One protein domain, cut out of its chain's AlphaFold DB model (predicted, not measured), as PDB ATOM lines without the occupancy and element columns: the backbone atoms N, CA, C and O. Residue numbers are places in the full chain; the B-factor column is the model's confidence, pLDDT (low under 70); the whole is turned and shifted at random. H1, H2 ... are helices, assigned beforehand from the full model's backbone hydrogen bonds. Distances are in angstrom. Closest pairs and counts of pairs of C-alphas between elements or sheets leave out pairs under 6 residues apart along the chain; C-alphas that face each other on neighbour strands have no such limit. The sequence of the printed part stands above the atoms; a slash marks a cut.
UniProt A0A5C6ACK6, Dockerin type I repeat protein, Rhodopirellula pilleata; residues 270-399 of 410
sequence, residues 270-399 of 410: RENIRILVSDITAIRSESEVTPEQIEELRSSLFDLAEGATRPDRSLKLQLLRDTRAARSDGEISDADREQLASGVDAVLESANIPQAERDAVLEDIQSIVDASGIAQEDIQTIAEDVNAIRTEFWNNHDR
ATOM      1  N   ARG A 270     146.944  13.207 153.503       58.62
ATOM      2  CA  ARG A 270     146.934  12.741 154.898       58.62
ATOM      3  C   ARG A 270     146.566  13.869 155.852       58.62
ATOM      4  O   ARG A 270     145.777  13.638 156.762       58.62
ATOM      5  N   GLU A 271     147.097  15.065 155.620       68.75
ATOM      6  CA  GLU A 271     146.767  16.242 156.419       68.75
ATOM      7  C   GLU A 271     145.298  16.646 156.244       68.75
ATOM      8  O   GLU A 271     144.590  16.784 157.235       68.75
ATOM      9  N   ASN A 272     144.789  16.692 155.008       57.00
ATOM     10  CA  ASN A 272     143.374  16.993 154.756       57.00
ATOM     11  C   ASN A 272     142.430  15.971 155.422       57.00
ATOM     12  O   ASN A 272     141.390  16.335 155.959       57.00
ATOM     13  N   ILE A 273     142.795  14.682 155.430       57.03
ATOM     14  CA  ILE A 273     142.032  13.646 156.145       57.03
ATOM     15  C   ILE A 273     142.096  13.866 157.663       57.03
ATOM     16  O   ILE A 273     141.104  13.646 158.356       57.03
ATOM     17  N   ARG A 274     143.246  14.285 158.198       67.94
ATOM     18  CA  ARG A 274     143.421  14.554 159.630       67.94
ATOM     19  C   ARG A 274     142.567  15.734 160.093       67.94
ATOM     20  O   ARG A 274     141.959  15.627 161.156       67.94
ATOM     21  N   ILE A 275     142.515  16.804 159.299       67.81
ATOM     22  CA  ILE A 275     141.675  17.985 159.545       67.81
ATOM     23  C   ILE A 275     140.202  17.569 159.563       67.81
ATOM     24  O   ILE A 275     139.561  17.708 160.599       67.81
ATOM     25  N   LEU A 276     139.734  16.866 158.528       57.88
ATOM     26  CA  LEU A 276     138.357  16.365 158.470       57.88
ATOM     27  C   LEU A 276     137.977  15.512 159.692       57.88
ATOM     28  O   LEU A 276     136.880  15.624 160.235       57.88
ATOM     29  N   VAL A 277     138.873  14.627 160.138       55.88
ATOM     30  CA  VAL A 277     138.635  13.798 161.331       55.88
ATOM     31  C   VAL A 277     138.591  14.647 162.603       55.88
ATOM     32  O   VAL A 277     137.779  14.361 163.486       55.88
ATOM     33  N   SER A 278     139.447  15.664 162.710       68.00
ATOM     34  CA  SER A 278     139.434  16.621 163.820       68.00
ATOM     35  C   SER A 278     138.102  17.363 163.875       68.00
ATOM     36  O   SER A 278     137.461  17.365 164.924       68.00
ATOM     37  N   ASP A 279     137.647  17.886 162.741       60.22
ATOM     38  CA  ASP A 279     136.435  18.697 162.647       60.22
ATOM     39  C   ASP A 279     135.190  17.849 162.926       60.22
ATOM     40  O   ASP A 279     134.372  18.201 163.772       60.22
ATOM     41  N   ILE A 280     135.106  16.635 162.367       53.00
ATOM     42  CA  ILE A 280     134.043  15.671 162.704       53.00
ATOM     43  C   ILE A 280     134.047  15.320 164.200       53.00
ATOM     44  O   ILE A 280     132.987  15.122 164.797       53.00
ATOM     45  N   THR A 281     135.222  15.201 164.820       61.03
ATOM     46  CA  THR A 281     135.325  14.873 166.249       61.03
ATOM     47  C   THR A 281     134.898  16.048 167.124       61.03
ATOM     48  O   THR A 281     134.219  15.817 168.124       61.03
ATOM     49  N   ALA A 282     135.245  17.278 166.737       67.06
ATOM     50  CA  ALA A 282     134.804  18.500 167.402       67.06
ATOM     51  C   ALA A 282     133.273  18.621 167.350       67.06
ATOM     52  O   ALA A 282     132.636  18.640 168.401       67.06
ATOM     53  N   ILE A 283     132.687  18.505 166.155       62.78
ATOM     54  CA  ILE A 283     131.231  18.519 165.934       62.78
ATOM     55  C   ILE A 283     130.539  17.433 166.766       62.78
ATOM     56  O   ILE A 283     129.535  17.664 167.433       62.78
ATOM     57  N   ARG A 284     131.102  16.219 166.789       60.28
ATOM     58  CA  ARG A 284     130.550  15.119 167.589       60.28
ATOM     59  C   ARG A 284     130.623  15.387 169.093       60.28
ATOM     60  O   ARG A 284     129.753  14.919 169.818       60.28
ATOM     61  N   SER A 285     131.670  16.056 169.569       64.56
ATOM     62  CA  SER A 285     131.838  16.367 170.993       64.56
ATOM     63  C   SER A 285     130.918  17.485 171.480       64.56
ATOM     64  O   SER A 285     130.619  17.534 172.669       64.56
ATOM     65  N   GLU A 286     130.453  18.332 170.562       72.81
ATOM     66  CA  GLU A 286     129.483  19.405 170.808       72.81
ATOM     67  C   GLU A 286     128.030  18.933 170.651       72.81
ATOM     68  O   GLU A 286     127.101  19.639 171.033       72.81
ATOM     69  N   SER A 287     127.825  17.710 170.151       68.62
ATOM     70  CA  SER A 287     126.505  17.102 170.037       68.62
ATOM     71  C   SER A 287     125.956  16.697 171.406       68.62
ATOM     72  O   SER A 287     126.474  15.793 172.066       68.62
ATOM     73  N   GLU A 288     124.855  17.328 171.806       77.31
ATOM     74  CA  GLU A 288     124.083  17.026 173.014       77.31
ATOM     75  C   GLU A 288     122.877  16.112 172.727       77.31
ATOM     76  O   GLU A 288     122.026  15.916 173.595       77.31
ATOM     77  N   VAL A 289     122.791  15.522 171.523       73.00
ATOM     78  CA  VAL A 289     121.684  14.628 171.145       73.00
ATOM     79  C   VAL A 289     121.650  13.420 172.072       73.00
ATOM     80  O   VAL A 289     122.555  12.580 172.097       73.00
ATOM     81  N   THR A 290     120.560  13.310 172.817       76.50
ATOM     82  CA  THR A 290     120.340  12.231 173.774       76.50
ATOM     83  C   THR A 290     119.719  11.000 173.100       76.50
ATOM     84  O   THR A 290     118.987  11.122 172.112       76.50
ATOM     85  N   PRO A 291     119.973   9.784 173.619       67.12
ATOM     86  CA  PRO A 291     119.259   8.581 173.192       67.12
ATOM     87  C   PRO A 291     117.733   8.710 173.300       67.12
ATOM     88  O   PRO A 291     117.018   8.150 172.474       67.12
ATOM     89  N   GLU A 292     117.250   9.456 174.292       75.00
ATOM     90  CA  GLU A 292     115.834   9.725 174.527       75.00
ATOM     91  C   GLU A 292     115.205  10.522 173.376       75.00
ATOM     92  O   GLU A 292     114.185  10.090 172.848       75.00
ATOM     93  N   GLN A 293     115.855  11.589 172.896       68.38
ATOM     94  CA  GLN A 293     115.387  12.358 171.729       68.38
ATOM     95  C   GLN A 293     115.309  11.498 170.456       68.38
ATOM     96  O   GLN A 293     114.395  11.638 169.647       68.38
ATOM     97  N   ILE A 294     116.256  10.569 170.271       65.19
ATOM     98  CA  ILE A 294     116.233   9.631 169.136       65.19
ATOM     99  C   ILE A 294     115.042   8.672 169.243       65.19
ATOM    100  O   ILE A 294     114.442   8.317 168.225       65.19
ATOM    101  N   GLU A 295     114.719   8.218 170.452       70.88
ATOM    102  CA  GLU A 295     113.599   7.309 170.679       70.88
ATOM    103  C   GLU A 295     112.244   8.021 170.548       70.88
ATOM    104  O   GLU A 295     111.319   7.444 169.975       70.88
ATOM    105  N   GLU A 296     112.148   9.286 170.962       75.62
ATOM    106  CA  GLU A 296     110.981  10.146 170.721       75.62
ATOM    107  C   GLU A 296     110.728  10.318 169.218       75.62
ATOM    108  O   GLU A 296     109.655   9.948 168.739       75.62
ATOM    109  N   LEU A 297     111.749  10.699 168.437       69.38
ATOM    110  CA  LEU A 297     111.620  10.797 166.979       69.38
ATOM    111  C   LEU A 297     111.198   9.463 166.339       69.38
ATOM    112  O   LEU A 297     110.396   9.434 165.404       69.38
ATOM    113  N   ARG A 298     111.738   8.333 166.812       64.94
ATOM    114  CA  ARG A 298     111.347   7.004 166.313       64.94
ATOM    115  C   ARG A 298     109.886   6.691 166.596       64.94
ATOM    116  O   ARG A 298     109.235   6.135 165.714       64.94
ATOM    117  N   SER A 299     109.395   7.032 167.786       74.50
ATOM    118  CA  SER A 299     107.984   6.885 168.140       74.50
ATOM    119  C   SER A 299     107.117   7.730 167.210       74.50
ATOM    120  O   SER A 299     106.228   7.188 166.560       74.50
ATOM    121  N   SER A 300     107.452   9.011 167.037       69.38
ATOM    122  CA  SER A 300     106.714   9.936 166.168       69.38
ATOM    123  C   SER A 300     106.691   9.475 164.703       69.38
ATOM    124  O   SER A 300     105.666   9.558 164.028       69.38
ATOM    125  N   LEU A 301     107.792   8.902 164.200       64.62
ATOM    126  CA  LEU A 301     107.848   8.309 162.858       64.62
ATOM    127  C   LEU A 301     107.044   7.004 162.732       64.62
ATOM    128  O   LEU A 301     106.543   6.704 161.645       64.62
ATOM    129  N   PHE A 302     106.947   6.213 163.802       64.00
ATOM    130  CA  PHE A 302     106.155   4.984 163.821       64.00
ATOM    131  C   PHE A 302     104.655   5.298 163.820       64.00
ATOM    132  O   PHE A 302     103.924   4.741 162.999       64.00
ATOM    133  N   ASP A 303     104.230   6.253 164.647       68.94
ATOM    134  CA  ASP A 303     102.849   6.739 164.700       68.94
ATOM    135  C   ASP A 303     102.418   7.303 163.334       68.94
ATOM    136  O   ASP A 303     101.367   6.939 162.797       68.94
ATOM    137  N   LEU A 304     103.305   8.070 162.686       64.19
ATOM    138  CA  LEU A 304     103.100   8.607 161.338       64.19
ATOM    139  C   LEU A 304     102.945   7.507 160.269       64.19
ATOM    140  O   LEU A 304     102.271   7.705 159.257       64.19
ATOM    141  N   ALA A 305     103.544   6.330 160.473       55.12
ATOM    142  CA  ALA A 305     103.450   5.200 159.550       55.12
ATOM    143  C   ALA A 305     102.185   4.343 159.751       55.12
ATOM    144  O   ALA A 305     101.719   3.731 158.786       55.12
ATOM    145  N   GLU A 306     101.617   4.294 160.960       62.00
ATOM    146  CA  GLU A 306     100.471   3.435 161.301       62.00
ATOM    147  C   GLU A 306      99.138   3.955 160.715       62.00
ATOM    148  O   GLU A 306      98.227   3.171 160.435       62.00
ATOM    149  N   GLY A 307      99.051   5.262 160.425       57.78
ATOM    150  CA  GLY A 307      97.891   5.912 159.792       57.78
ATOM    151  C   GLY A 307      98.052   6.282 158.310       57.78
ATOM    152  O   GLY A 307      97.072   6.659 157.657       57.78
ATOM    153  N   ALA A 308      99.262   6.177 157.752       70.56
ATOM    154  CA  ALA A 308      99.557   6.675 156.413       70.56
ATOM    155  C   ALA A 308      99.024   5.771 155.288       70.56
ATOM    156  O   ALA A 308      99.243   4.560 155.218       70.56
ATOM    157  N   THR A 309      98.386   6.404 154.310       78.62
ATOM    158  CA  THR A 309      98.127   5.824 152.991       78.62
ATOM    159  C   THR A 309      99.323   6.040 152.067       78.62
ATOM    160  O   THR A 309     100.248   6.800 152.349       78.62
ATOM    161  N   ARG A 310      99.356   5.338 150.931       78.44
ATOM    162  CA  ARG A 310     100.471   5.456 149.987       78.44
ATOM    163  C   ARG A 310     100.555   6.896 149.437       78.44
ATOM    164  O   ARG A 310      99.619   7.291 148.749       78.44
ATOM    165  N   PRO A 311     101.691   7.608 149.594       76.06
ATOM    166  CA  PRO A 311     101.823   8.974 149.090       76.06
ATOM    167  C   PRO A 311     101.727   9.036 147.566       76.06
ATOM    168  O   PRO A 311     102.205   8.116 146.869       76.06
ATOM    169  N   ASP A 312     101.199  10.149 147.056       89.44
ATOM    170  CA  ASP A 312     101.023  10.380 145.627       89.44
ATOM    171  C   ASP A 312     102.359  10.262 144.875       89.44
ATOM    172  O   ASP A 312     103.422  10.743 145.287       89.44
ATOM    173  N   ARG A 313     102.331   9.544 143.750       84.44
ATOM    174  CA  ARG A 313     103.547   9.243 142.986       84.44
ATOM    175  C   ARG A 313     104.137  10.492 142.333       84.44
ATOM    176  O   ARG A 313     105.359  10.568 142.218       84.44
ATOM    177  N   SER A 314     103.302  11.414 141.867       89.38
ATOM    178  CA  SER A 314     103.744  12.624 141.178       89.38
ATOM    179  C   SER A 314     104.437  13.584 142.142       89.38
ATOM    180  O   SER A 314     105.543  14.025 141.830       89.38
ATOM    181  N   LEU A 315     103.881  13.774 143.342       86.00
ATOM    182  CA  LEU A 315     104.470  14.616 144.387       86.00
ATOM    183  C   LEU A 315     105.824  14.080 144.859       86.00
ATOM    184  O   LEU A 315     106.793  14.827 144.917       86.00
ATOM    185  N   LYS A 316     105.965  12.760 145.048       87.56
ATOM    186  CA  LYS A 316     107.279  12.152 145.349       87.56
ATOM    187  C   LYS A 316     108.319  12.396 144.259       87.56
ATOM    188  O   LYS A 316     109.490  12.623 144.548       87.56
ATOM    189  N   LEU A 317     107.912  12.307 142.992       83.75
ATOM    190  CA  LEU A 317     108.807  12.553 141.858       83.75
ATOM    191  C   LEU A 317     109.140  14.036 141.682       83.75
ATOM    192  O   LEU A 317     110.145  14.344 141.041       83.75
ATOM    193  N   GLN A 318     108.286  14.930 142.175       91.06
ATOM    194  CA  GLN A 318     108.537  16.362 142.214       91.06
ATOM    195  C   GLN A 318     109.509  16.697 143.342       91.06
ATOM    196  O   GLN A 318     110.575  17.218 143.048       91.06
ATOM    197  N   LEU A 319     109.245  16.243 144.570       89.44
ATOM    198  CA  LEU A 319     110.158  16.417 145.702       89.44
ATOM    199  C   LEU A 319     111.569  15.902 145.380       89.44
ATOM    200  O   LEU A 319     112.559  16.573 145.643       89.44
ATOM    201  N   LEU A 320     111.682  14.738 144.735       85.75
ATOM    202  CA  LEU A 320     112.976  14.179 144.337       85.75
ATOM    203  C   LEU A 320     113.686  14.998 143.243       85.75
ATOM    204  O   LEU A 320     114.915  15.000 143.179       85.75
ATOM    205  N   ARG A 321     112.935  15.670 142.363       91.81
ATOM    206  CA  ARG A 321     113.503  16.603 141.380       91.81
ATOM    207  C   ARG A 321     113.981  17.876 142.059       91.81
ATOM    208  O   ARG A 321     115.117  18.268 141.813       91.81
ATOM    209  N   ASP A 322     113.167  18.433 142.941       89.62
ATOM    210  CA  ASP A 322     113.471  19.657 143.677       89.62
ATOM    211  C   ASP A 322     114.686  19.435 144.593       89.62
ATOM    212  O   ASP A 322     115.623  20.219 144.567       89.62
ATOM    213  N   THR A 323     114.784  18.271 145.251       87.12
ATOM    214  CA  THR A 323     115.960  17.873 146.059       87.12
ATOM    215  C   THR A 323     117.240  17.807 145.226       87.12
ATOM    216  O   THR A 323     118.326  18.138 145.696       87.12
ATOM    217  N   ARG A 324     117.147  17.350 143.972       85.00
ATOM    218  CA  ARG A 324     118.307  17.314 143.071       85.00
ATOM    219  C   ARG A 324     118.678  18.702 142.566       85.00
ATOM    220  O   ARG A 324     119.864  18.961 142.405       85.00
ATOM    221  N   ALA A 325     117.687  19.548 142.292       87.25
ATOM    222  CA  ALA A 325     117.900  20.920 141.846       87.25
ATOM    223  C   ALA A 325     118.572  21.752 142.948       87.25
ATOM    224  O   ALA A 325     119.625  22.327 142.689       87.25
ATOM    225  N   ALA A 326     118.058  21.670 144.176       82.62
ATOM    226  CA  ALA A 326     118.596  22.318 145.373       82.62
ATOM    227  C   ALA A 326     120.036  21.909 145.724       82.62
ATOM    228  O   ALA A 326     120.695  22.556 146.519       82.62
ATOM    229  N   ARG A 327     120.529  20.790 145.181       82.56
ATOM    230  CA  ARG A 327     121.905  20.315 145.398       82.56
ATOM    231  C   ARG A 327     122.819  20.582 144.198       82.56
ATOM    232  O   ARG A 327     123.989  20.209 144.221       82.56
ATOM    233  N   SER A 328     122.284  21.118 143.103       79.38
ATOM    234  CA  SER A 328     122.984  21.130 141.814       79.38
ATOM    235  C   SER A 328     124.133  22.138 141.741       79.38
ATOM    236  O   SER A 328     125.085  21.907 140.996       79.38
ATOM    237  N   ASP A 329     124.074  23.202 142.534       73.12
ATOM    238  CA  ASP A 329     125.090  24.249 142.677       73.12
ATOM    239  C   ASP A 329     125.984  24.070 143.920       73.12
ATOM    240  O   ASP A 329     127.015  24.729 144.023       73.12
ATOM    241  N   GLY A 330     125.664  23.111 144.794       67.44
ATOM    242  CA  GLY A 330     126.481  22.743 145.953       67.44
ATOM    243  C   GLY A 330     126.120  23.466 147.251       67.44
ATOM    244  O   GLY A 330     126.701  23.133 148.281       67.44
ATOM    245  N   GLU A 331     125.137  24.365 147.227       77.62
ATOM    246  CA  GLU A 331     124.606  25.064 148.399       77.62
ATOM    247  C   GLU A 331     123.077  24.933 148.414       77.62
ATOM    248  O   GLU A 331     122.439  25.047 147.380       77.62
ATOM    249  N   ILE A 332     122.466  24.691 149.577       76.56
ATOM    250  CA  ILE A 332     120.999  24.665 149.700       76.56
ATOM    251  C   ILE A 332     120.556  26.026 150.232       76.56
ATOM    252  O   ILE A 332     120.697  26.294 151.433       76.56
ATOM    253  N   SER A 333     120.034  26.877 149.346       85.38
ATOM    254  CA  SER A 333     119.577  28.224 149.706       85.38
ATOM    255  C   SER A 333     118.334  28.191 150.603       85.38
ATOM    256  O   SER A 333     117.614  27.194 150.648       85.38
ATOM    257  N   ASP A 334     118.025  29.293 151.290       82.56
ATOM    258  CA  ASP A 334     116.797  29.396 152.097       82.56
ATOM    259  C   ASP A 334     115.533  29.156 151.257       82.56
ATOM    260  O   ASP A 334     114.591  28.510 151.713       82.56
ATOM    261  N   ALA A 335     115.543  29.608 149.998       85.62
ATOM    262  CA  ALA A 335     114.457  29.368 149.055       85.62
ATOM    263  C   ALA A 335     114.324  27.877 148.701       85.62
ATOM    264  O   ALA A 335     113.209  27.362 148.615       85.62
ATOM    265  N   ASP A 336     115.445  27.166 148.547       86.69
ATOM    266  CA  ASP A 336     115.430  25.718 148.344       86.69
ATOM    267  C   ASP A 336     114.897  24.993 149.580       86.69
ATOM    268  O   ASP A 336     114.099  24.068 149.450       86.69
ATOM    269  N   ARG A 337     115.286  25.421 150.789       82.62
ATOM    270  CA  ARG A 337     114.775  24.845 152.044       82.62
ATOM    271  C   ARG A 337     113.264  25.016 152.155       82.62
ATOM    272  O   ARG A 337     112.573  24.044 152.450       82.62
ATOM    273  N   GLU A 338     112.750  26.211 151.865       83.38
ATOM    274  CA  GLU A 338     111.311  26.493 151.868       83.38
ATOM    275  C   GLU A 338     110.569  25.648 150.817       83.38
ATOM    276  O   GLU A 338     109.536  25.041 151.110       83.38
ATOM    277  N   GLN A 339     111.129  25.523 149.608       87.94
ATOM    278  CA  GLN A 339     110.549  24.696 148.550       87.94
ATOM    279  C   GLN A 339     110.548  23.202 148.912       87.94
ATOM    280  O   GLN A 339     109.558  22.507 148.669       87.94
ATOM    281  N   LEU A 340     111.632  22.693 149.501       87.06
ATOM    282  CA  LEU A 340     111.730  21.301 149.937       87.06
ATOM    283  C   LEU A 340     110.782  21.006 151.098       87.06
ATOM    284  O   LEU A 340     110.110  19.975 151.055       87.06
ATOM    285  N   ALA A 341     110.675  21.910 152.075       84.69
ATOM    286  CA  ALA A 341     109.715  21.798 153.169       84.69
ATOM    287  C   ALA A 341     108.279  21.717 152.630       84.69
ATOM    288  O   ALA A 341     107.560  20.763 152.924       84.69
ATOM    289  N   SER A 342     107.906  22.627 151.722       89.81
ATOM    290  CA  SER A 342     106.590  22.599 151.073       89.81
ATOM    291  C   SER A 342     106.346  21.301 150.287       89.81
ATOM    292  O   SER A 342     105.249  20.739 150.314       89.81
ATOM    293  N   GLY A 343     107.372  20.786 149.602       87.94
ATOM    294  CA  GLY A 343     107.291  19.523 148.871       87.94
ATOM    295  C   GLY A 343     107.113  18.304 149.782       87.94
ATOM    296  O   GLY A 343     106.361  17.390 149.434       87.94
ATOM    297  N   VAL A 344     107.775  18.282 150.943       84.06
ATOM    298  CA  VAL A 344     107.607  17.240 151.969       84.06
ATOM    299  C   VAL A 344     106.193  17.290 152.543       84.06
ATOM    300  O   VAL A 344     105.526  16.255 152.561       84.06
ATOM    301  N   ASP A 345     105.699  18.475 152.902       86.38
ATOM    302  CA  ASP A 345     104.340  18.659 153.420       86.38
ATOM    303  C   ASP A 345     103.283  18.149 152.443       86.38
ATOM    304  O   ASP A 345     102.423  17.355 152.824       86.38
ATOM    305  N   ALA A 346     103.393  18.504 151.161       88.62
ATOM    306  CA  ALA A 346     102.470  18.029 150.132       88.62
ATOM    307  C   ALA A 346     102.492  16.494 149.989       88.62
ATOM    308  O   ALA A 346     101.453  15.856 149.789       88.62
ATOM    309  N   VAL A 347     103.671  15.866 150.100       83.06
ATOM    310  CA  VAL A 347     103.803  14.401 150.061       83.06
ATOM    311  C   VAL A 347     103.141  13.762 151.282       83.06
ATOM    312  O   VAL A 347     102.401  12.788 151.116       83.06
ATOM    313  N   LEU A 348     103.365  14.295 152.481       80.31
ATOM    314  CA  LEU A 348     102.794  13.770 153.723       80.31
ATOM    315  C   LEU A 348     101.275  13.999 153.799       80.31
ATOM    316  O   LEU A 348     100.532  13.103 154.200       80.31
ATOM    317  N   GLU A 349     100.784  15.146 153.336       88.75
ATOM    318  CA  GLU A 349      99.351  15.418 153.202       88.75
ATOM    319  C   GLU A 349      98.691  14.431 152.227       88.75
ATOM    320  O   GLU A 349      97.649  13.854 152.537       88.75
ATOM    321  N   SER A 350      99.336  14.136 151.090       88.75
ATOM    322  CA  SER A 350      98.831  13.143 150.127       88.75
ATOM    323  C   SER A 350      98.769  11.715 150.679       88.75
ATOM    324  O   SER A 350      98.055  10.872 150.137       88.75
ATOM    325  N   ALA A 351      99.512  11.443 151.753       80.50
ATOM    326  CA  ALA A 351      99.479  10.191 152.490       80.50
ATOM    327  C   ALA A 351      98.370  10.163 153.557       80.50
ATOM    328  O   ALA A 351      98.236   9.163 154.256       80.50
ATOM    329  N   ASN A 352      97.532  11.201 153.656       86.19
ATOM    330  CA  ASN A 352      96.482  11.341 154.669       86.19
ATOM    331  C   ASN A 352      97.024  11.359 156.111       86.19
ATOM    332  O   ASN A 352      96.342  10.935 157.041       86.19
ATOM    333  N   ILE A 353      98.250  11.847 156.292       75.44
ATOM    334  CA  ILE A 353      98.818  12.075 157.621       75.44
ATOM    335  C   ILE A 353      98.158  13.341 158.204       75.44
ATOM    336  O   ILE A 353      97.994  14.326 157.477       75.44
ATOM    337  N   PRO A 354      97.726  13.367 159.472       86.44
ATOM    338  CA  PRO A 354      97.231  14.577 160.127       86.44
ATOM    339  C   PRO A 354      98.308  15.664 160.279       86.44
ATOM    340  O   PRO A 354      99.469  15.365 160.535       86.44
ATOM    341  N   GLN A 355      97.924  16.945 160.182       85.25
ATOM    342  CA  GLN A 355      98.858  18.072 160.369       85.25
ATOM    343  C   GLN A 355      99.551  18.028 161.738       85.25
ATOM    344  O   GLN A 355     100.750  18.238 161.808       85.25
ATOM    345  N   ALA A 356      98.819  17.679 162.800       85.81
ATOM    346  CA  ALA A 356      99.375  17.621 164.150       85.81
ATOM    347  C   ALA A 356     100.520  16.597 164.292       85.81
ATOM    348  O   ALA A 356     101.464  16.843 165.031       85.81
ATOM    349  N   GLU A 357     100.458  15.474 163.569       78.38
ATOM    350  CA  GLU A 357     101.524  14.460 163.570       78.38
ATOM    351  C   GLU A 357     102.738  14.916 162.752       78.38
ATOM    352  O   GLU A 357     103.875  14.644 163.128       78.38
ATOM    353  N   ARG A 358     102.515  15.660 161.657       80.44
ATOM    354  CA  ARG A 358     103.608  16.296 160.906       80.44
ATOM    355  C   ARG A 358     104.341  17.329 161.750       80.44
ATOM    356  O   ARG A 358     105.565  17.309 161.787       80.44
ATOM    357  N   ASP A 359     103.589  18.202 162.419       84.62
ATOM    358  CA  ASP A 359     104.140  19.270 163.253       84.62
ATOM    359  C   ASP A 359     104.969  18.682 164.405       84.62
ATOM    360  O   ASP A 359     106.078  19.147 164.643       84.62
ATOM    361  N   ALA A 360     104.486  17.607 165.044       78.88
ATOM    362  CA  ALA A 360     105.221  16.902 166.098       78.88
ATOM    363  C   ALA A 360     106.550  16.310 165.595       78.88
ATOM    364  O   ALA A 360     107.594  16.522 166.202       78.88
ATOM    365  N   VAL A 361     106.548  15.636 164.436       70.62
ATOM    366  CA  VAL A 361     107.786  15.104 163.837       70.62
ATOM    367  C   VAL A 361     108.759  16.226 163.462       70.62
ATOM    368  O   VAL A 361     109.968  16.061 163.617       70.62
ATOM    369  N   LEU A 362     108.267  17.366 162.969       75.06
ATOM    370  CA  LEU A 362     109.112  18.523 162.659       75.06
ATOM    371  C   LEU A 362     109.719  19.146 163.921       75.06
ATOM    372  O   LEU A 362     110.888  19.522 163.896       75.06
ATOM    373  N   GLU A 363     108.961  19.221 165.013       81.19
ATOM    374  CA  GLU A 363     109.439  19.702 166.313       81.19
ATOM    375  C   GLU A 363     110.525  18.781 166.898       81.19
ATOM    376  O   GLU A 363     111.563  19.270 167.355       81.19
ATOM    377  N   ASP A 364     110.356  17.459 166.790       69.31
ATOM    378  CA  ASP A 364     111.360  16.469 167.208       69.31
ATOM    379  C   ASP A 364     112.639  16.566 166.362       69.31
ATOM    380  O   ASP A 364     113.757  16.565 166.886       69.31
ATOM    381  N   ILE A 365     112.491  16.688 165.037       70.94
ATOM    382  CA  ILE A 365     113.622  16.867 164.115       70.94
ATOM    383  C   ILE A 365     114.362  18.166 164.432       70.94
ATOM    384  O   ILE A 365     115.589  18.147 164.508       70.94
ATOM    385  N   GLN A 366     113.645  19.275 164.638       75.19
ATOM    386  CA  GLN A 366     114.257  20.559 164.967       75.19
ATOM    387  C   GLN A 366     114.997  20.486 166.305       75.19
ATOM    388  O   GLN A 366     116.134  20.933 166.390       75.19
ATOM    389  N   SER A 367     114.416  19.828 167.311       74.81
ATOM    390  CA  SER A 367     115.058  19.620 168.612       74.81
ATOM    391  C   SER A 367     116.340  18.789 168.509       74.81
ATOM    392  O   SER A 367     117.316  19.080 169.197       74.81
ATOM    393  N   ILE A 368     116.374  17.776 167.635       67.44
ATOM    394  CA  ILE A 368     117.583  16.982 167.366       67.44
ATOM    395  C   ILE A 368     118.620  17.798 166.596       67.44
ATOM    396  O   ILE A 368     119.803  17.687 166.892       67.44
ATOM    397  N   VAL A 369     118.205  18.604 165.617       72.62
ATOM    398  CA  VAL A 369     119.112  19.482 164.865       72.62
ATOM    399  C   VAL A 369     119.729  20.525 165.796       72.62
ATOM    400  O   VAL A 369     120.948  20.658 165.817       72.62
ATOM    401  N   ASP A 370     118.929  21.177 166.634       76.56
ATOM    402  CA  ASP A 370     119.406  22.163 167.606       76.56
ATOM    403  C   ASP A 370     120.339  21.517 168.646       76.56
ATOM    404  O   ASP A 370     121.410  22.047 168.936       76.56
ATOM    405  N   ALA A 371     119.988  20.328 169.156       73.81
ATOM    406  CA  ALA A 371     120.823  19.570 170.091       73.81
ATOM    407  C   ALA A 371     122.055  18.936 169.428       73.81
ATOM    408  O   ALA A 371     123.003  18.559 170.113       73.81
ATOM    409  N   SER A 372     122.071  18.796 168.101       72.38
ATOM    410  CA  SER A 372     123.224  18.242 167.391       72.38
ATOM    411  C   SER A 372     124.440  19.148 167.466       72.38
ATOM    412  O   SER A 372     125.542  18.647 167.254       72.38
ATOM    413  N   GLY A 373     124.242  20.436 167.770       71.56
ATOM    414  CA  GLY A 373     125.303  21.436 167.762       71.56
ATOM    415  C   GLY A 373     125.881  21.681 166.368       71.56
ATOM    416  O   GLY A 373     126.809  22.464 166.244       71.56
ATOM    417  N   ILE A 374     125.340  21.032 165.325       70.56
ATOM    418  CA  ILE A 374     125.834  21.133 163.954       70.56
ATOM    419  C   ILE A 374     125.385  22.478 163.393       70.56
ATOM    420  O   ILE A 374     124.240  22.646 162.962       70.56
ATOM    421  N   ALA A 375     126.300  23.438 163.382       76.44
ATOM    422  CA  ALA A 375     126.103  24.717 162.739       76.44
ATOM    423  C   ALA A 375     126.166  24.569 161.208       76.44
ATOM    424  O   ALA A 375     126.711  23.607 160.655       76.44
ATOM    425  N   GLN A 376     125.612  25.540 160.483       67.12
ATOM    426  CA  GLN A 376     125.726  25.554 159.022       67.12
ATOM    427  C   GLN A 376     127.193  25.687 158.587       67.12
ATOM    428  O   GLN A 376     127.602  25.111 157.578       67.12
ATOM    429  N   GLU A 377     127.974  26.407 159.385       71.62
ATOM    430  CA  GLU A 377     129.412  26.569 159.255       71.62
ATOM    431  C   GLU A 377     130.142  25.218 159.338       71.62
ATOM    432  O   GLU A 377     131.005  24.953 158.507       71.62
ATOM    433  N   ASP A 378     129.733  24.315 160.233       68.31
ATOM    434  CA  ASP A 378     130.343  22.985 160.388       68.31
ATOM    435  C   ASP A 378     130.143  22.104 159.149       68.31
ATOM    436  O   ASP A 378     131.047  21.398 158.690       68.31
ATOM    437  N   ILE A 379     128.945  22.167 158.563       63.22
ATOM    438  CA  ILE A 379     128.619  21.461 157.318       63.22
ATOM    439  C   ILE A 379     129.467  22.013 156.169       63.22
ATOM    440  O   ILE A 379     129.932  21.245 155.319       63.22
ATOM    441  N   GLN A 380     129.674  23.330 156.140       68.69
ATOM    442  CA  GLN A 380     130.503  23.989 155.141       68.69
ATOM    443  C   GLN A 380     131.979  23.599 155.290       68.69
ATOM    444  O   GLN A 380     132.590  23.214 154.293       68.69
ATOM    445  N   THR A 381     132.519  23.579 156.509       69.81
ATOM    446  CA  THR A 381     133.885  23.114 156.794       69.81
ATOM    447  C   THR A 381     134.096  21.669 156.337       69.81
ATOM    448  O   THR A 381     135.012  21.396 155.561       69.81
ATOM    449  N   ILE A 382     133.181  20.752 156.677       62.56
ATOM    450  CA  ILE A 382     133.244  19.361 156.195       62.56
ATOM    451  C   ILE A 382     133.203  19.298 154.658       62.56
ATOM    452  O   ILE A 382     133.915  18.501 154.038       62.56
ATOM    453  N   ALA A 383     132.354  20.101 154.013       63.19
ATOM    454  CA  ALA A 383     132.239  20.117 152.557       63.19
ATOM    455  C   ALA A 383     133.516  20.641 151.877       63.19
ATOM    456  O   ALA A 383     133.922  20.108 150.837       63.19
ATOM    457  N   GLU A 384     134.157  21.655 152.458       70.81
ATOM    458  CA  GLU A 384     135.439  22.202 152.012       70.81
ATOM    459  C   GLU A 384     136.558  21.159 152.137       70.81
ATOM    460  O   GLU A 384     137.240  20.880 151.145       70.81
ATOM    461  N   ASP A 385     136.662  20.483 153.280       56.59
ATOM    462  CA  ASP A 385     137.635  19.413 153.516       56.59
ATOM    463  C   ASP A 385     137.471  18.239 152.548       56.59
ATOM    464  O   ASP A 385     138.429  17.767 151.926       56.59
ATOM    465  N   VAL A 386     136.235  17.771 152.355       56.28
ATOM    466  CA  VAL A 386     135.937  16.684 151.413       56.28
ATOM    467  C   VAL A 386     136.291  17.095 149.980       56.28
ATOM    468  O   VAL A 386     136.829  16.285 149.215       56.28
ATOM    469  N   ASN A 387     136.040  18.351 149.599       64.62
ATOM    470  CA  ASN A 387     136.450  18.877 148.298       64.62
ATOM    471  C   ASN A 387     137.976  18.968 148.160       64.62
ATOM    472  O   ASN A 387     138.495  18.656 147.081       64.62
ATOM    473  N   ALA A 388     138.698  19.331 149.221       68.38
ATOM    474  CA  ALA A 388     140.157  19.358 149.241       68.38
ATOM    475  C   ALA A 388     140.748  17.946 149.082       68.38
ATOM    476  O   ALA A 388     141.591  17.726 148.210       68.38
ATOM    477  N   ILE A 389     140.241  16.956 149.828       55.66
ATOM    478  CA  ILE A 389     140.625  15.538 149.694       55.66
ATOM    479  C   ILE A 389     140.372  15.043 148.268       55.66
ATOM    480  O   ILE A 389     141.238  14.406 147.660       55.66
ATOM    481  N   ARG A 390     139.189  15.348 147.717       61.50
ATOM    482  CA  ARG A 390     138.809  14.952 146.358       61.50
ATOM    483  C   ARG A 390     139.735  15.570 145.314       61.50
ATOM    484  O   ARG A 390     140.172  14.867 144.409       61.50
ATOM    485  N   THR A 391     140.022  16.863 145.421       66.56
ATOM    486  CA  THR A 391     140.881  17.585 144.470       66.56
ATOM    487  C   THR A 391     142.294  17.017 144.476       66.56
ATOM    488  O   THR A 391     142.830  16.689 143.420       66.56
ATOM    489  N   GLU A 392     142.860  16.795 145.661       63.38
ATOM    490  CA  GLU A 392     144.179  16.178 145.799       63.38
ATOM    491  C   GLU A 392     144.210  14.734 145.280       63.38
ATOM    492  O   GLU A 392     145.177  14.319 144.642       63.38
ATOM    493  N   PHE A 393     143.131  13.968 145.476       59.12
ATOM    494  CA  PHE A 393     143.011  12.621 144.913       59.12
ATOM    495  C   PHE A 393     143.108  12.622 143.390       59.12
ATOM    496  O   PHE A 393     143.891  11.847 142.836       59.12
ATOM    497  N   TRP A 394     142.379  13.518 142.724       61.47
ATOM    498  CA  TRP A 394     142.461  13.675 141.273       61.47
ATOM    499  C   TRP A 394     143.834  14.180 140.827       61.47
ATOM    500  O   TRP A 394     144.402  13.624 139.897       61.47
ATOM    501  N   ASN A 395     144.431  15.148 141.521       66.38
ATOM    502  CA  ASN A 395     145.771  15.638 141.181       66.38
ATOM    503  C   ASN A 395     146.841  14.533 141.241       66.38
ATOM    504  O   ASN A 395     147.767  14.520 140.426       66.38
ATOM    505  N   ASN A 396     146.694  13.587 142.174       55.31
ATOM    506  CA  ASN A 396     147.632  12.478 142.349       55.31
ATOM    507  C   ASN A 396     147.368  11.302 141.397       55.31
ATOM    508  O   ASN A 396     148.316  10.653 140.964       55.31
ATOM    509  N   HIS A 397     146.109  11.032 141.043       51.72
ATOM    510  CA  HIS A 397     145.736   9.862 140.235       51.72
ATOM    511  C   HIS A 397     145.513  10.168 138.750       51.72
ATOM    512  O   HIS A 397     145.576   9.258 137.925       51.72
ATOM    513  N   ASP A 398     145.280  11.432 138.398       52.25
ATOM    514  CA  ASP A 398     144.953  11.882 137.042       52.25
ATOM    515  C   ASP A 398     146.139  12.571 136.355       52.25
ATOM    516  O   ASP A 398     145.977  13.218 135.317       52.25
ATOM    517  N   ARG A 399     147.369  12.401 136.881       52.28
ATOM    518  CA  ARG A 399     148.570  12.654 136.074       52.28
ATOM    519  C   ARG A 399     148.409  11.817 134.807       52.28
ATOM    520  O   ARG A 399     148.390  10.586 134.904       52.28
TER     521      ARG A 399
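This is residues 270 to 399 of the 410 residues of the protein "Dockerin type I repeat protein" of Rhodopirellula pilleata (UniProt A0A5C6ACK6). Picture three pairs of helices, side by side within each pair and running opposite ways, set one after another in a loose, open arch: H1 with H6 at one end, H2 with H5 in the middle, and the hairpin of H3 and H4 folding back at the other end. Each pair is well formed, but contacts between pairs are few, and residues 393 to 399 stick out at the far end of H6. The printed part has 130 residues, with six named helices, H1 to H6 in that order, and no named strand; the class is all helix. It is loose, with a radius of gyration of the C-alphas of 18.6 A, and elongated, spanning 54 by 35 by 24 A.

Begin with the longest helix, H6, residues 376 to 397. It touches H1, residues 270 to 286, where the closest C-alphas, of Leu 276 and Asp 385, are 5.9 A apart. The two run opposite ways at a shallow tilt of 18 degrees. Next look at H5, residues 355 to 371, and H2, residues 291 to 306. They touch, closest at the C-alphas of Leu 297 and Asp 364, 5.7 A apart, and run opposite ways at a shallow tilt of 22 degrees. H1 and H2 are apart, and so are H5 and H6. Farther on, H3, residues 313 to 325, and H4, residues 334 to 350, form a helical hairpin at a shallow tilt of 14 degrees. Its closest C-alphas, of Leu 319 and Gly 343, are 5.3 A apart. H4 and H5 are also a helical hairpin, at a steep tilt of 39 degrees. They only just touch, with 3 pairs of C-alphas within 8 A, through residues 345 to 349 of H4 and 355 to 358 of H5 alone; the closest C-alphas, of Leu 348 and Arg 358, are 7.7 A apart. H4 and H6 are apart. In H1 to H6 every O i to N i+4 pair is within hydrogen-bond range.

Find C-alpha 376 at (125.726, 25.554, 159.022); from there H6 runs 31.6 A to C-alpha 397 at (145.736, 9.862, 140.235). Find C-alpha 270 at (146.934, 12.741, 154.898), where H1 begins its 24.5 A. H4 is 24.3 A long, H5 24.1 A, H2 22.8 A and H3 18.5 A.

The C-alphas farthest apart, of Ala 356 and Arg 399, are 56.9 A apart. The printed part has no cut and no long link. The mean pLDDT of the printed part is 73.3; look for values under 70 at 55 residues, among them 270 to 285, 300 to 307 and 385 to 399.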